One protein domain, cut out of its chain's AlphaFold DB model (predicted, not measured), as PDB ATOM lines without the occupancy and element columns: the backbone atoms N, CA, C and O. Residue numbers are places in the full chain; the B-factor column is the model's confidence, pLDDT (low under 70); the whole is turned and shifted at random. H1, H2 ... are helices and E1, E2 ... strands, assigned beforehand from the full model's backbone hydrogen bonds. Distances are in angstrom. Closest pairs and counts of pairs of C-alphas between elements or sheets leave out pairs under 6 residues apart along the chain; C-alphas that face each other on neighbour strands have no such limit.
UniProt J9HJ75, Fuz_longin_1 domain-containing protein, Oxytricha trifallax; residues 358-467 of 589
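What this domain is: This is residues 358 to 467 of the 589 residues of the protein "Fuz_longin_1 domain-containing protein" of Oxytricha trifallax (UniProt J9HJ75). A twisted sheet of four strands has helices over one face and no named helix over the other: long H2 covers the E4 and E3 half, H1 lies over edge strand E2, and H3 turns across the end where E1 ends and E4 begins. A long unnamed loop, residues 396 to 413, swings from edge strand E2 to the opposite edge strand E3. The printed part has 110 residues with three named helices and four named strands, in the order H1 E1 E2 E3 E4 H2 H3. The sheet's order is E2 E1 E4 E3, all antiparallel, and the class is mixed, helices and strands, in two layers, H1, H2 and H3 being on one face of the sheet. The whole is compact, with a radius of gyration of the C-alphas of 13.7 A and spans of 39 by 28 by 25 A.

Where its parts are: Find C-alpha 381 at (133.991, 173.260, 68.790), where E1, residues 381 to 386, begins. Look next at E2, residues 389 to 395, then at E3, residues 414 to 419, and at E4, residues 425 to 431, 19.8 A long. H1 holds residues 358 to 369, 16.3 A from C-alpha 358 at (137.378, 179.222, 46.939). H2 runs 28.3 A through residues 436 to 455. H3, residues 458 to 467 and 14.4 A long, ends at C-alpha 467, (153.751, 171.852, 51.486).

How they stand to each other: Begin with inner strands E1 and E4, antiparallel at 162 degrees: N 383 and O 428 are 2.8 A apart, within hydrogen-bond range. E2 and E1 form a hairpin, with N 394 and O 382 at 2.8 A. E3 and E4 form another, with N 416 and O 429 at 2.9 A. H2 is on the sheet at a height of 9.5 A, over E4 and E3, and runs along the strands, at 26 degrees to E4 on the local plane; its closest C-alphas to E3 are Ser 446 and Gln 418, 6.7 A. On the same face, H1 lies over E2 at a height of 8.0 A, slantwise at 38 degrees on the local plane, with the C-alphas of Gly 364 and Ala 392 closest, 6.8 A. H1 touches H2 with residues 363 to 367 alone, the C-alphas of Ile 366 and Ile 449 being closest at 6.6 A; they run opposite ways at a tilt of 35.1 degrees, only just steep. H3 is on the sheet too, its closest C-alphas to E1 being Glu 466 and Ala 386, 7.3 A. H3 is about perpendicular to H2, at 82 degrees, and close but not clearly touching, with the C-alphas of Leu 453 and Ile 459 closest at 6.0 A. In H1, H2 and H3 every O i to N i+4 pair is within hydrogen-bond range.

The domain as a whole: The two C-alphas farthest apart, those of Asp 410 and Gln 455, are 40.0 A apart. The printed part has no cut; the links H1 to E1 and E2 to E3 are long. Mean pLDDT of the printed part is 77.8; look for values under 70 at residues 372 to 378, 396 to 414 and 432 to 433.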
ATOM      1  N   LYS A 358     138.408 180.144  47.470       89.06
ATOM      2  CA  LYS A 358     137.378 179.222  46.939       89.06
ATOM      3  C   LYS A 358     137.409 177.856  47.640       89.06
ATOM      4  O   LYS A 358     136.349 177.338  47.977       89.06
ATOM      5  N   VAL A 359     138.600 177.314  47.906       90.31
ATOM      6  CA  VAL A 359     138.779 176.012  48.570       90.31
ATOM      7  C   VAL A 359     138.309 176.096  50.021       90.31
ATOM      8  O   VAL A 359     137.492 175.281  50.444       90.31
ATOM      9  N   LYS A 360     138.699 177.152  50.755       89.75
ATOM     10  CA  LYS A 360     138.198 177.409  52.121       89.75
ATOM     11  C   LYS A 360     136.675 177.485  52.178       89.75
ATOM     12  O   LYS A 360     136.064 176.884  53.060       89.75
ATOM     13  N   ARG A 361     136.048 178.193  51.229       88.81
ATOM     14  CA  ARG A 361     134.581 178.276  51.141       88.81
ATOM     15  C   ARG A 361     133.953 176.913  50.869       88.81
ATOM     16  O   ARG A 361     132.975 176.580  51.530       88.81
ATOM     17  N   ALA A 362     134.518 176.119  49.960       89.69
ATOM     18  CA  ALA A 362     134.027 174.775  49.670       89.69
ATOM     19  C   ALA A 362     134.097 173.865  50.909       89.69
ATOM     20  O   ALA A 362     133.111 173.210  51.240       89.69
ATOM     21  N   ILE A 363     135.215 173.878  51.644       90.00
ATOM     22  CA  ILE A 363     135.363 173.127  52.903       90.00
ATOM     23  C   ILE A 363     134.348 173.616  53.941       90.00
ATOM     24  O   ILE A 363     133.660 172.807  54.562       90.00
ATOM     25  N   GLY A 364     134.197 174.935  54.095       87.69
ATOM     26  CA  GLY A 364     133.210 175.528  54.997       87.69
ATOM     27  C   GLY A 364     131.775 175.094  54.678       87.69
ATOM     28  O   GLY A 364     131.027 174.743  55.588       87.69
ATOM     29  N   GLN A 365     131.404 175.049  53.395       87.81
ATOM     30  CA  GLN A 365     130.095 174.573  52.939       87.81
ATOM     31  C   GLN A 365     129.883 173.085  53.239       87.81
ATOM     32  O   GLN A 365     128.822 172.720  53.737       87.81
ATOM     33  N   ILE A 366     130.890 172.238  52.999       88.56
ATOM     34  CA  ILE A 366     130.837 170.798  53.309       88.56
ATOM     35  C   ILE A 366     130.606 170.590  54.810       88.56
ATOM     36  O   ILE A 366     129.704 169.860  55.217       88.56
ATOM     37  N   VAL A 367     131.373 171.289  55.650       86.56
ATOM     38  CA  VAL A 367     131.237 171.223  57.112       86.56
ATOM     39  C   VAL A 367     129.837 171.641  57.564       86.56
ATOM     40  O   VAL A 367     129.241 170.975  58.415       86.56
ATOM     41  N   GLN A 368     129.299 172.726  57.000       83.81
ATOM     42  CA  GLN A 368     127.957 173.215  57.322       83.81
ATOM     43  C   GLN A 368     126.855 172.260  56.847       83.81
ATOM     44  O   GLN A 368     125.879 172.067  57.569       83.81
ATOM     45  N   GLN A 369     127.017 171.641  55.675       84.19
ATOM     46  CA  GLN A 369     126.040 170.728  55.081       84.19
ATOM     47  C   GLN A 369     125.766 169.514  55.972       84.19
ATOM     48  O   GLN A 369     124.611 169.132  56.149       84.19
ATOM     49  N   PHE A 370     126.814 168.910  56.529       81.31
ATOM     50  CA  PHE A 370     126.682 167.692  57.329       81.31
ATOM     51  C   PHE A 370     126.460 167.969  58.821       81.31
ATOM     52  O   PHE A 370     126.357 167.030  59.607       81.31
ATOM     53  N   LYS A 371     126.428 169.245  59.239       77.25
ATOM     54  CA  LYS A 371     126.333 169.621  60.652       77.25
ATOM     55  C   LYS A 371     125.100 168.952  61.283       77.25
ATOM     56  O   LYS A 371     124.008 169.120  60.741       77.25
ATOM     57  N   PRO A 372     125.233 168.226  62.411       67.31
ATOM     58  CA  PRO A 372     124.125 167.463  62.979       67.31
ATOM     59  C   PRO A 372     122.961 168.388  63.367       67.31
ATOM     60  O   PRO A 372     123.048 169.175  64.311       67.31
ATOM     61  N   GLN A 373     121.867 168.306  62.609       56.62
ATOM     62  CA  GLN A 373     120.620 169.024  62.857       56.62
ATOM     63  C   GLN A 373     119.757 168.161  63.782       56.62
ATOM     64  O   GLN A 373     119.084 167.246  63.321       56.62
ATOM     65  N   GLY A 374     119.805 168.400  65.094       54.75
ATOM     66  CA  GLY A 374     118.889 167.714  66.019       54.75
ATOM     67  C   GLY A 374     119.383 167.508  67.446       54.75
ATOM     68  O   GLY A 374     118.568 167.239  68.321       54.75
ATOM     69  N   ILE A 375     120.681 167.673  67.715       53.59
ATOM     70  CA  ILE A 375     121.237 167.536  69.067       53.59
ATOM     71  C   ILE A 375     122.069 168.785  69.361       53.59
ATOM     72  O   ILE A 375     123.238 168.900  68.991       53.59
ATOM     73  N   HIS A 376     121.430 169.768  69.988       53.81
ATOM     74  CA  HIS A 376     122.127 170.947  70.483       53.81
ATOM     75  C   HIS A 376     123.141 170.509  71.559       53.81
ATOM     76  O   HIS A 376     122.790 169.737  72.448       53.81
ATOM     77  N   ASN A 377     124.378 171.010  71.480       60.44
ATOM     78  CA  ASN A 377     125.460 170.828  72.466       60.44
ATOM     79  C   ASN A 377     126.204 169.472  72.506       60.44
ATOM     80  O   ASN A 377     126.738 169.122  73.552       60.44
ATOM     81  N   ILE A 378     126.338 168.730  71.395       69.75
ATOM     82  CA  ILE A 378     127.246 167.553  71.370       69.75
ATOM     83  C   ILE A 378     128.715 167.962  71.602       69.75
ATOM     84  O   ILE A 378     129.461 167.288  72.311       69.75
ATOM     85  N   TYR A 379     129.141 169.062  70.979       72.06
ATOM     86  CA  TYR A 379     130.519 169.552  71.001       72.06
ATOM     87  C   TYR A 379     130.561 171.073  71.194       72.06
ATOM     88  O   TYR A 379     129.670 171.794  70.728       72.06
ATOM     89  N   TYR A 380     131.618 171.563  71.846       71.38
ATOM     90  CA  TYR A 380     131.910 172.992  71.984       71.38
ATOM     91  C   TYR A 380     132.403 173.564  70.653       71.38
ATOM     92  O   TYR A 380     131.822 174.497  70.097       71.38
ATOM     93  N   TYR A 381     133.455 172.957  70.108       77.00
ATOM     94  CA  TYR A 381     133.991 173.260  68.790       77.00
ATOM     95  C   TYR A 381     134.644 172.015  68.182       77.00
ATOM     96  O   TYR A 381     134.990 171.066  68.885       77.00
ATOM     97  N   GLY A 382     134.796 172.028  66.865       80.19
ATOM     98  CA  GLY A 382     135.574 171.072  66.096       80.19
ATOM     99  C   GLY A 382     136.616 171.781  65.243       80.19
ATOM    100  O   GLY A 382     136.432 172.935  64.855       80.19
ATOM    101  N   LEU A 383     137.713 171.099  64.958       86.19
ATOM    102  CA  LEU A 383     138.803 171.573  64.121       86.19
ATOM    103  C   LEU A 383     139.075 170.530  63.047       86.19
ATOM    104  O   LEU A 383     139.213 169.350  63.354       86.19
ATOM    105  N   ILE A 384     139.191 170.980  61.807       89.75
ATOM    106  CA  ILE A 384     139.842 170.206  60.755       89.75
ATOM    107  C   ILE A 384     141.295 170.659  60.747       89.75
ATOM    108  O   ILE A 384     141.567 171.851  60.592       89.75
ATOM    109  N   LEU A 385     142.209 169.726  60.968       89.38
ATOM    110  CA  LEU A 385     143.639 169.974  61.081       89.38
ATOM    111  C   LEU A 385     144.364 169.253  59.948       89.38
ATOM    112  O   LEU A 385     144.043 168.101  59.669       89.38
ATOM    113  N   ALA A 386     145.355 169.910  59.362       87.12
ATOM    114  CA  ALA A 386     146.392 169.289  58.545       87.12
ATOM    115  C   ALA A 386     147.691 169.461  59.327       87.12
ATOM    116  O   ALA A 386     148.048 170.590  59.652       87.12
ATOM    117  N   GLU A 387     148.263 168.348  59.789       79.88
ATOM    118  CA  GLU A 387     149.446 168.303  60.657       79.88
ATOM    119  C   GLU A 387     149.403 169.293  61.849       79.88
ATOM    120  O   GLU A 387     148.871 168.939  62.918       79.88
ATOM    121  N   ARG A 388     149.941 170.514  61.662       74.75
ATOM    122  CA  ARG A 388     150.050 171.624  62.634       74.75
ATOM    123  C   ARG A 388     149.146 172.826  62.330       74.75
ATOM    124  O   ARG A 388     149.061 173.743  63.147       74.75
ATOM    125  N   THR A 389     148.504 172.860  61.169       87.00
ATOM    126  CA  THR A 389     147.691 173.982  60.697       87.00
ATOM    127  C   THR A 389     146.200 173.690  60.819       87.00
ATOM    128  O   THR A 389     145.737 172.553  60.711       87.00
ATOM    129  N   VAL A 390     145.416 174.738  61.066       89.00
ATOM    130  CA  VAL A 390     143.955 174.644  61.116       89.00
ATOM    131  C   VAL A 390     143.394 174.906  59.722       89.00
ATOM    132  O   VAL A 390     143.523 176.002  59.188       89.00
ATOM    133  N   VAL A 391     142.744 173.909  59.135       89.62
ATOM    134  CA  VAL A 391     142.106 173.992  57.813       89.62
ATOM    135  C   VAL A 391     140.768 174.717  57.918       89.62
ATOM    136  O   VAL A 391     140.486 175.660  57.179       89.62
ATOM    137  N   ALA A 392     139.931 174.275  58.855       88.12
ATOM    138  CA  ALA A 392     138.591 174.802  59.062       88.12
ATOM    139  C   ALA A 392     138.155 174.615  60.515       88.12
ATOM    140  O   ALA A 392     138.651 173.747  61.235       88.12
ATOM    141  N   THR A 393     137.194 175.427  60.937       86.44
ATOM    142  CA  THR A 393     136.647 175.394  62.291       86.44
ATOM    143  C   THR A 393     135.151 175.102  62.239       86.44
ATOM    144  O   THR A 393     134.402 175.666  61.442       86.44
ATOM    145  N   VAL A 394     134.709 174.199  63.106       80.81
ATOM    146  CA  VAL A 394     133.313 173.798  63.269       80.81
ATOM    147  C   VAL A 394     132.831 174.371  64.591       80.81
ATOM    148  O   VAL A 394     133.223 173.905  65.655       80.81
ATOM    149  N   LYS A 395     132.004 175.413  64.559       74.88
ATOM    150  CA  LYS A 395     131.474 176.030  65.782       74.88
ATOM    151  C   LYS A 395     129.955 175.983  65.802       74.88
ATOM    152  O   LYS A 395     129.288 176.162  64.777       74.88
ATOM    153  N   ASN A 396     129.407 175.745  66.990       64.94
ATOM    154  CA  ASN A 396     127.981 175.918  67.248       64.94
ATOM    155  C   ASN A 396     127.651 177.380  67.540       64.94
ATOM    156  O   ASN A 396     126.712 177.908  66.952       64.94
ATOM    157  N   ASP A 397     128.481 178.032  68.353       63.34
ATOM    158  CA  ASP A 397     128.429 179.469  68.602       63.34
ATOM    159  C   ASP A 397     129.726 180.127  68.085       63.34
ATOM    160  O   ASP A 397     130.818 179.758  68.535       63.34
ATOM    161  N   PRO A 398     129.652 181.100  67.154       59.66
ATOM    162  CA  PRO A 398     130.826 181.830  66.671       59.66
ATOM    163  C   PRO A 398     131.573 182.589  67.782       59.66
ATOM    164  O   PRO A 398     132.732 182.950  67.593       59.66
ATOM    165  N   LYS A 399     130.951 182.815  68.949       54.56
ATOM    166  CA  LYS A 399     131.577 183.468  70.110       54.56
ATOM    167  C   LYS A 399     132.568 182.576  70.862       54.56
ATOM    168  O   LYS A 399     133.302 183.104  71.699       54.56
ATOM    169  N   ILE A 400     132.593 181.267  70.598       58.91
ATOM    170  CA  ILE A 400     133.539 180.340  71.229       58.91
ATOM    171  C   ILE A 400     134.940 180.624  70.677       58.91
ATOM    172  O   ILE A 400     135.201 180.437  69.483       58.91
ATOM    173  N   ALA A 401     135.837 181.094  71.544       54.38
ATOM    174  CA  ALA A 401     137.249 181.273  71.221       54.38
ATOM    175  C   ALA A 401     137.924 179.900  71.108       54.38
ATOM    176  O   ALA A 401     137.723 179.035  71.961       54.38
ATOM    177  N   ILE A 402     138.703 179.691  70.044       60.53
ATOM    178  CA  ILE A 402     139.553 178.501  69.920       60.53
ATOM    179  C   ILE A 402     140.896 178.897  70.499       60.53
ATOM    180  O   ILE A 402     141.617 179.691  69.905       60.53
ATOM    181  N   ILE A 403     141.215 178.353  71.663       52.97
ATOM    182  CA  ILE A 403     142.517 178.564  72.281       52.97
ATOM    183  C   ILE A 403     143.432 177.439  71.797       52.97
ATOM    184  O   ILE A 403     143.070 176.267  71.909       52.97
ATOM    185  N   SER A 404     144.612 177.777  71.273       44.28
ATOM    186  CA  SER A 404     145.619 176.808  70.802       44.28
ATOM    187  C   SER A 404     146.059 175.830  71.903       44.28
ATOM    188  O   SER A 404     146.464 174.712  71.608       44.28
ATOM    189  N   SER A 405     145.919 176.218  73.178       44.97
ATOM    190  CA  SER A 405     146.158 175.367  74.353       44.97
ATOM    191  C   SER A 405     144.923 174.579  74.826       44.97
ATOM    192  O   SER A 405     144.952 173.999  75.907       44.97
ATOM    193  N   GLY A 406     143.824 174.603  74.065       42.38
ATOM    194  CA  GLY A 406     142.650 173.746  74.235       42.38
ATOM    195  C   GLY A 406     141.944 173.810  75.590       42.38
ATOM    196  O   GLY A 406     141.776 172.752  76.185       42.38
ATOM    197  N   MET A 407     141.513 174.984  76.091       44.72
ATOM    198  CA  MET A 407     140.877 175.055  77.423       44.72
ATOM    199  C   MET A 407     139.726 176.049  77.638       44.72
ATOM    200  O   MET A 407     139.731 177.166  77.132       44.72
ATOM    201  N   SER A 408     138.798 175.622  78.507       39.47
ATOM    202  CA  SER A 408     137.935 176.429  79.385       39.47
ATOM    203  C   SER A 408     138.252 176.014  80.833       39.47
ATOM    204  O   SER A 408     138.460 174.828  81.085       39.47
ATOM    205  N   GLU A 409     138.312 176.959  81.778       40.72
ATOM    206  CA  GLU A 409     138.772 176.761  83.173       40.72
ATOM    207  C   GLU A 409     137.920 175.777  84.006       40.72
ATOM    208  O   GLU A 409     138.292 175.414  85.127       40.72
ATOM    209  N   ASP A 410     136.783 175.321  83.474       39.47
ATOM    210  CA  ASP A 410     135.747 174.668  84.271       39.47
ATOM    211  C   ASP A 410     135.616 173.143  84.093       39.47
ATOM    212  O   ASP A 410     135.102 172.496  85.009       39.47
ATOM    213  N   TYR A 411     136.120 172.529  83.007       46.41
ATOM    214  CA  TYR A 411     135.830 171.114  82.692       46.41
ATOM    215  C   TYR A 411     136.994 170.340  82.050       46.41
ATOM    216  O   TYR A 411     137.813 170.902  81.326       46.41
ATOM    217  N   ARG A 412     137.036 169.014  82.282       50.97
ATOM    218  CA  ARG A 412     137.852 168.075  81.491       50.97
ATOM    219  C   ARG A 412     137.220 167.984  80.108       50.97
ATOM    220  O   ARG A 412     136.129 167.439  79.975       50.97
ATOM    221  N   LEU A 413     137.886 168.534  79.106       61.31
ATOM    222  CA  LEU A 413     137.400 168.475  77.737       61.31
ATOM    223  C   LEU A 413     137.750 167.107  77.145       61.31
ATOM    224  O   LEU A 413     138.912 166.701  77.137       61.31
ATOM    225  N   ASN A 414     136.740 166.378  76.682       66.94
ATOM    226  CA  ASN A 414     136.943 165.126  75.971       66.94
ATOM    227  C   ASN A 414     137.279 165.441  74.511       66.94
ATOM    228  O   ASN A 414     136.629 166.275  73.879       66.94
ATOM    229  N   LEU A 415     138.309 164.783  73.984       74.12
ATOM    230  CA  LEU A 415     138.729 164.935  72.596       74.12
ATOM    231  C   LEU A 415     138.306 163.698  71.812       74.12
ATOM    232  O   LEU A 415     138.745 162.589  72.106       74.12
ATOM    233  N   PHE A 416     137.474 163.905  70.801       79.75
ATOM    234  CA  PHE A 416     137.207 162.918  69.766       79.75
ATOM    235  C   PHE A 416     138.108 163.233  68.573       79.75
ATOM    236  O   PHE A 416     138.107 164.366  68.093       79.75
ATOM    237  N   ILE A 417     138.880 162.255  68.104       83.94
ATOM    238  CA  ILE A 417     139.819 162.425  66.991       83.94
ATOM    239  C   ILE A 417     139.498 161.373  65.937       83.94
ATOM    240  O   ILE A 417     139.640 160.183  66.202       83.94
ATOM    241  N   GLN A 418     139.124 161.823  64.742       85.50
ATOM    242  CA  GLN A 418     139.034 160.984  63.553       85.50
ATOM    243  C   GLN A 418     140.187 161.330  62.614       85.50
ATOM    244  O   GLN A 418     140.355 162.486  62.226       85.50
ATOM    245  N   THR A 419     140.977 160.330  62.240       87.81
ATOM    246  CA  THR A 419     142.076 160.466  61.277       87.81
ATOM    247  C   THR A 419     141.674 159.878  59.938       87.81
ATOM    248  O   THR A 419     141.047 158.818  59.915       87.81
ATOM    249  N   GLU A 420     142.078 160.520  58.847       85.50
ATOM    250  CA  GLU A 420     141.883 159.952  57.518       85.50
ATOM    251  C   GLU A 420     142.933 158.881  57.211       85.50
ATOM    252  O   GLU A 420     144.093 158.977  57.628       85.50
ATOM    253  N   ALA A 421     142.532 157.832  56.493       77.75
ATOM    254  CA  ALA A 421     143.469 156.801  56.087       77.75
ATOM    255  C   ALA A 421     144.383 157.375  54.996       77.75
ATOM    256  O   ALA A 421     143.913 157.816  53.954       77.75
ATOM    257  N   TYR A 422     145.699 157.331  55.225       80.44
ATOM    258  CA  TYR A 422     146.727 157.769  54.269       80.44
ATOM    259  C   TYR A 422     146.866 159.288  54.059       80.44
ATOM    260  O   TYR A 422     147.499 159.685  53.086       80.44
ATOM    261  N   SER A 423     146.356 160.122  54.971       86.00
ATOM    262  CA  SER A 423     146.525 161.584  54.925       86.00
ATOM    263  C   SER A 423     146.934 162.164  56.287       86.00
ATOM    264  O   SER A 423     146.698 161.556  57.333       86.00
ATOM    265  N   THR A 424     147.543 163.356  56.289       83.38
ATOM    266  CA  THR A 424     147.838 164.133  57.512       83.38
ATOM    267  C   THR A 424     146.598 164.832  58.079       83.38
ATOM    268  O   THR A 424     146.646 165.386  59.188       83.38
ATOM    269  N   VAL A 425     145.481 164.800  57.342       89.50
ATOM    270  CA  VAL A 425     144.237 165.459  57.722       89.50
ATOM    271  C   VAL A 425     143.503 164.677  58.815       89.50
ATOM    272  O   VAL A 425     143.269 163.470  58.732       89.50
ATOM    273  N   LYS A 426     143.097 165.396  59.860       91.12
ATOM    274  CA  LYS A 426     142.345 164.867  61.002       91.12
ATOM    275  C   LYS A 426     141.249 165.835  61.424       91.12
ATOM    276  O   LYS A 426     141.405 167.052  61.333       91.12
ATOM    277  N   ILE A 427     140.150 165.294  61.931       88.69
ATOM    278  CA  ILE A 427     139.052 166.066  62.507       88.69
ATOM    279  C   ILE A 427     139.052 165.831  64.012       88.69
ATOM    280  O   ILE A 427     139.021 164.692  64.477       88.69
ATOM    281  N   VAL A 428     139.098 166.918  64.776       85.50
ATOM    282  CA  VAL A 428     139.106 166.897  66.238       85.50
ATOM    283  C   VAL A 428     137.863 167.603  66.748       85.50
ATOM    284  O   VAL A 428     137.678 168.779  66.457       85.50
ATOM    285  N   PHE A 429     137.039 166.923  67.539       82.31
ATOM    286  CA  PHE A 429     135.916 167.527  68.255       82.31
ATOM    287  C   PHE A 429     136.193 167.584  69.747       82.31
ATOM    288  O   PHE A 429     136.731 166.648  70.335       82.31
ATOM    289  N   VAL A 430     135.779 168.691  70.354       77.25
ATOM    290  CA  VAL A 430     135.885 168.924  71.790       77.25
ATOM    291  C   VAL A 430     134.501 168.794  72.409       77.25
ATOM    292  O   VAL A 430     133.616 169.600  72.116       77.25
ATOM    293  N   THR A 431     134.305 167.787  73.257       73.44
ATOM    294  CA  THR A 431     133.013 167.448  73.867       73.44
ATOM    295  C   THR A 431     133.063 167.519  75.392       73.44
ATOM    296  O   THR A 431     134.116 167.372  76.015       73.44
ATOM    297  N   GLU A 432     131.907 167.754  76.015       67.88
ATOM    298  CA  GLU A 432     131.767 167.722  77.478       67.88
ATOM    299  C   GLU A 432     131.680 166.279  77.988       67.88
ATOM    300  O   GLU A 432     132.356 165.894  78.939       67.88
ATOM    301  N   THR A 433     130.897 165.442  77.305       67.06
ATOM    302  CA  THR A 433     130.619 164.058  77.700       67.06
ATOM    303  C   THR A 433     131.188 163.056  76.701       67.06
ATOM    304  O   THR A 433     131.120 163.260  75.489       67.06
ATOM    305  N   ASN A 434     131.706 161.942  77.217       70.69
ATOM    306  CA  ASN A 434     132.175 160.804  76.431       70.69
ATOM    307  C   ASN A 434     131.176 159.645  76.565       70.69
ATOM    308  O   ASN A 434     131.330 158.790  77.439       70.69
ATOM    309  N   THR A 435     130.112 159.659  75.757       79.94
ATOM    310  CA  THR A 435     129.159 158.541  75.661       79.94
ATOM    311  C   THR A 435     129.286 157.862  74.293       79.94
ATOM    312  O   THR A 435     129.630 158.528  73.311       79.94
ATOM    313  N   PRO A 436     129.034 156.544  74.190       80.38
ATOM    314  CA  PRO A 436     129.175 155.818  72.927       80.38
ATOM    315  C   PRO A 436     128.219 156.320  71.834       80.38
ATOM    316  O   PRO A 436     128.552 156.249  70.655       80.38
ATOM    317  N   GLU A 437     127.064 156.881  72.199       81.12
ATOM    318  CA  GLU A 437     126.117 157.474  71.247       81.12
ATOM    319  C   GLU A 437     126.696 158.737  70.599       81.12
ATOM    320  O   GLU A 437     126.618 158.904  69.382       81.12
ATOM    321  N   ILE A 438     127.330 159.599  71.403       79.94
ATOM    322  CA  ILE A 438     128.017 160.803  70.919       79.94
ATOM    323  C   ILE A 438     129.181 160.416  70.010       79.94
ATOM    324  O   ILE A 438     129.361 161.020  68.954       79.94
ATOM    325  N   TYR A 439     129.945 159.393  70.397       82.50
ATOM    326  CA  TYR A 439     131.045 158.884  69.586       82.50
ATOM    327  C   TYR A 439     130.555 158.433  68.204       82.50
ATOM    328  O   TYR A 439     131.114 158.849  67.192       82.50
ATOM    329  N   HIS A 440     129.475 157.646  68.150       84.88
ATOM    330  CA  HIS A 440     128.932 157.136  66.892       84.88
ATOM    331  C   HIS A 440     128.394 158.247  65.975       84.88
ATOM    332  O   HIS A 440     128.617 158.222  64.764       84.88
ATOM    333  N   GLU A 441     127.723 159.257  66.537       84.38
ATOM    334  CA  GLU A 441     127.254 160.422  65.773       84.38
ATOM    335  C   GLU A 441     128.420 161.255  65.209       84.38
ATOM    336  O   GLU A 441     128.400 161.641  64.037       84.38
ATOM    337  N   LEU A 442     129.471 161.496  66.003       85.44
ATOM    338  CA  LEU A 442     130.660 162.234  65.553       85.44
ATOM    339  C   LEU A 442     131.475 161.458  64.514       85.44
ATOM    340  O   LEU A 442     131.982 162.056  63.562       85.44
ATOM    341  N   GLU A 443     131.572 160.139  64.653       88.00
ATOM    342  CA  GLU A 443     132.210 159.254  63.677       88.00
ATOM    343  C   GLU A 443     131.463 159.274  62.341       88.00
ATOM    344  O   GLU A 443     132.078 159.447  61.285       88.00
ATOM    345  N   LYS A 444     130.129 159.183  62.373       87.62
ATOM    346  CA  LYS A 444     129.284 159.292  61.181       87.62
ATOM    347  C   LYS A 444     129.456 160.648  60.491       87.62
ATOM    348  O   LYS A 444     129.640 160.686  59.275       87.62
ATOM    349  N   TYR A 445     129.443 161.742  61.255       87.69
ATOM    350  CA  TYR A 445     129.658 163.096  60.734       87.69
ATOM    351  C   TYR A 445     131.044 163.253  60.094       87.69
ATOM    352  O   TYR A 445     131.158 163.712  58.958       87.69
ATOM    353  N   SER A 446     132.092 162.806  60.789       89.94
ATOM    354  CA  SER A 446     133.472 162.872  60.295       89.94
ATOM    355  C   SER A 446     133.644 162.052  59.016       89.94
ATOM    356  O   SER A 446     134.220 162.538  58.046       89.94
ATOM    357  N   SER A 447     133.065 160.849  58.968       90.00
ATOM    358  CA  SER A 447     133.112 159.972  57.792       90.00
ATOM    359  C   SER A 447     132.419 160.596  56.576       90.00
ATOM    360  O   SER A 447     132.903 160.481  55.454       90.00
ATOM    361  N   GLN A 448     131.292 161.291  56.770       90.38
ATOM    362  CA  GLN A 448     130.600 162.001  55.686       90.38
ATOM    363  C   GLN A 448     131.425 163.169  55.134       90.38
ATOM    364  O   GLN A 448     131.487 163.354  53.912       90.38
ATOM    365  N   ILE A 449     132.083 163.925  56.020       90.12
ATOM    366  CA  ILE A 449     133.003 164.992  55.622       90.12
ATOM    367  C   ILE A 449     134.142 164.401  54.791       90.12
ATOM    368  O   ILE A 449     134.340 164.834  53.658       90.12
ATOM    369  N   PHE A 450     134.838 163.387  55.303       92.00
ATOM    370  CA  PHE A 450     135.969 162.776  54.607       92.00
ATOM    371  C   PHE A 450     135.589 162.176  53.253       92.00
ATOM    372  O   PHE A 450     136.248 162.463  52.256       92.00
ATOM    373  N   ASN A 451     134.468 161.455  53.169       91.06
ATOM    374  CA  ASN A 451     133.966 160.931  51.897       91.06
ATOM    375  C   ASN A 451     133.741 162.043  50.861       91.06
ATOM    376  O   ASN A 451     134.101 161.891  49.694       91.06
ATOM    377  N   THR A 452     133.181 163.179  51.281       91.81
ATOM    378  CA  THR A 452     132.934 164.319  50.385       91.81
ATOM    379  C   THR A 452     134.233 165.019  49.985       91.81
ATOM    380  O   THR A 452     134.395 165.408  48.827       91.81
ATOM    381  N   LEU A 453     135.180 165.159  50.919       91.19
ATOM    382  CA  LEU A 453     136.502 165.722  50.642       91.19
ATOM    383  C   LEU A 453     137.288 164.847  49.651       91.19
ATOM    384  O   LEU A 453     137.912 165.393  48.741       91.19
ATOM    385  N   HIS A 454     137.192 163.517  49.765       91.31
ATOM    386  CA  HIS A 454     137.772 162.567  48.813       91.31
ATOM    387  C   HIS A 454     137.126 162.657  47.431       91.31
ATOM    388  O   HIS A 454     137.831 162.787  46.434       91.31
ATOM    389  N   GLN A 455     135.791 162.635  47.358       91.19
ATOM    390  CA  GLN A 455     135.064 162.730  46.084       91.19
ATOM    391  C   GLN A 455     135.418 164.000  45.307       91.19
ATOM    392  O   GLN A 455     135.497 163.973  44.083       91.19
ATOM    393  N   ARG A 456     135.665 165.105  46.020       92.06
ATOM    394  CA  ARG A 456     136.031 166.400  45.432       92.06
ATOM    395  C   ARG A 456     137.540 166.629  45.301       92.06
ATOM    396  O   ARG A 456     137.928 167.730  44.923       92.06
ATOM    397  N   LYS A 457     138.382 165.639  45.632       91.38
ATOM    398  CA  LYS A 457     139.857 165.739  45.648       91.38
ATOM    399  C   LYS A 457     140.410 166.922  46.455       91.38
ATOM    400  O   LYS A 457     141.478 167.446  46.168       91.38
ATOM    401  N   ILE A 458     139.695 167.351  47.493       92.94
ATOM    402  CA  ILE A 458     140.111 168.498  48.313       92.94
ATOM    403  C   ILE A 458     141.281 168.120  49.233       92.94
ATOM    404  O   ILE A 458     142.080 168.983  49.574       92.94
ATOM    405  N   ILE A 459     141.408 166.844  49.616       91.12
ATOM    406  CA  ILE A 459     142.499 166.370  50.487       91.12
ATOM    407  C   ILE A 459     143.862 166.576  49.819       91.12
ATOM    408  O   ILE A 459     144.747 167.145  50.446       91.12
ATOM    409  N   GLU A 460     143.992 166.226  48.535       90.94
ATOM    410  CA  GLU A 460     145.219 166.448  47.751       90.94
ATOM    411  C   GLU A 460     145.599 167.941  47.732       90.94
ATOM    412  O   GLU A 460     146.753 168.300  47.945       90.94
ATOM    413  N   VAL A 461     144.605 168.827  47.583       92.31
ATOM    414  CA  VAL A 461     144.805 170.286  47.605       92.31
ATOM    415  C   VAL A 461     145.214 170.794  48.992       92.31
ATOM    416  O   VAL A 461     146.002 171.736  49.090       92.31
ATOM    417  N   ILE A 462     144.684 170.209  50.073       92.19
ATOM    418  CA  ILE A 462     145.068 170.556  51.451       92.19
ATOM    419  C   ILE A 462     146.538 170.197  51.687       92.19
ATOM    420  O   ILE A 462     147.284 171.035  52.188       92.19
ATOM    421  N   GLU A 463     146.954 168.995  51.293       90.31
ATOM    422  CA  GLU A 463     148.336 168.522  51.439       90.31
ATOM    423  C   GLU A 463     149.308 169.350  50.590       90.31
ATOM    424  O   GLU A 463     150.358 169.770  51.076       90.31
ATOM    425  N   GLU A 464     148.941 169.678  49.349       90.38
ATOM    426  CA  GLU A 464     149.744 170.564  48.501       90.38
ATOM    427  C   GLU A 464     149.860 171.977  49.096       90.38
ATOM    428  O   GLU A 464     150.948 172.555  49.131       90.38
ATOM    429  N   SER A 465     148.760 172.521  49.629       90.19
ATOM    430  CA  SER A 465     148.760 173.831  50.295       90.19
ATOM    431  C   SER A 465     149.640 173.836  51.549       90.19
ATOM    432  O   SER A 465     150.287 174.840  51.844       90.19
ATOM    433  N   GLU A 466     149.673 172.728  52.293       87.00
ATOM    434  CA  GLU A 466     150.534 172.559  53.467       87.00
ATOM    435  C   GLU A 466     152.014 172.568  53.077       87.00
ATOM    436  O   GLU A 466     152.791 173.324  53.663       87.00
ATOM    437  N   LEU A 467     152.390 171.831  52.025       85.75
ATOM    438  CA  LEU A 467     153.751 171.852  51.486       85.75
ATOM    439  C   LEU A 467     154.154 173.269  51.052       85.75
ATOM    440  O   LEU A 467     155.168 173.791  51.519       85.75
TER     441      LEU A 467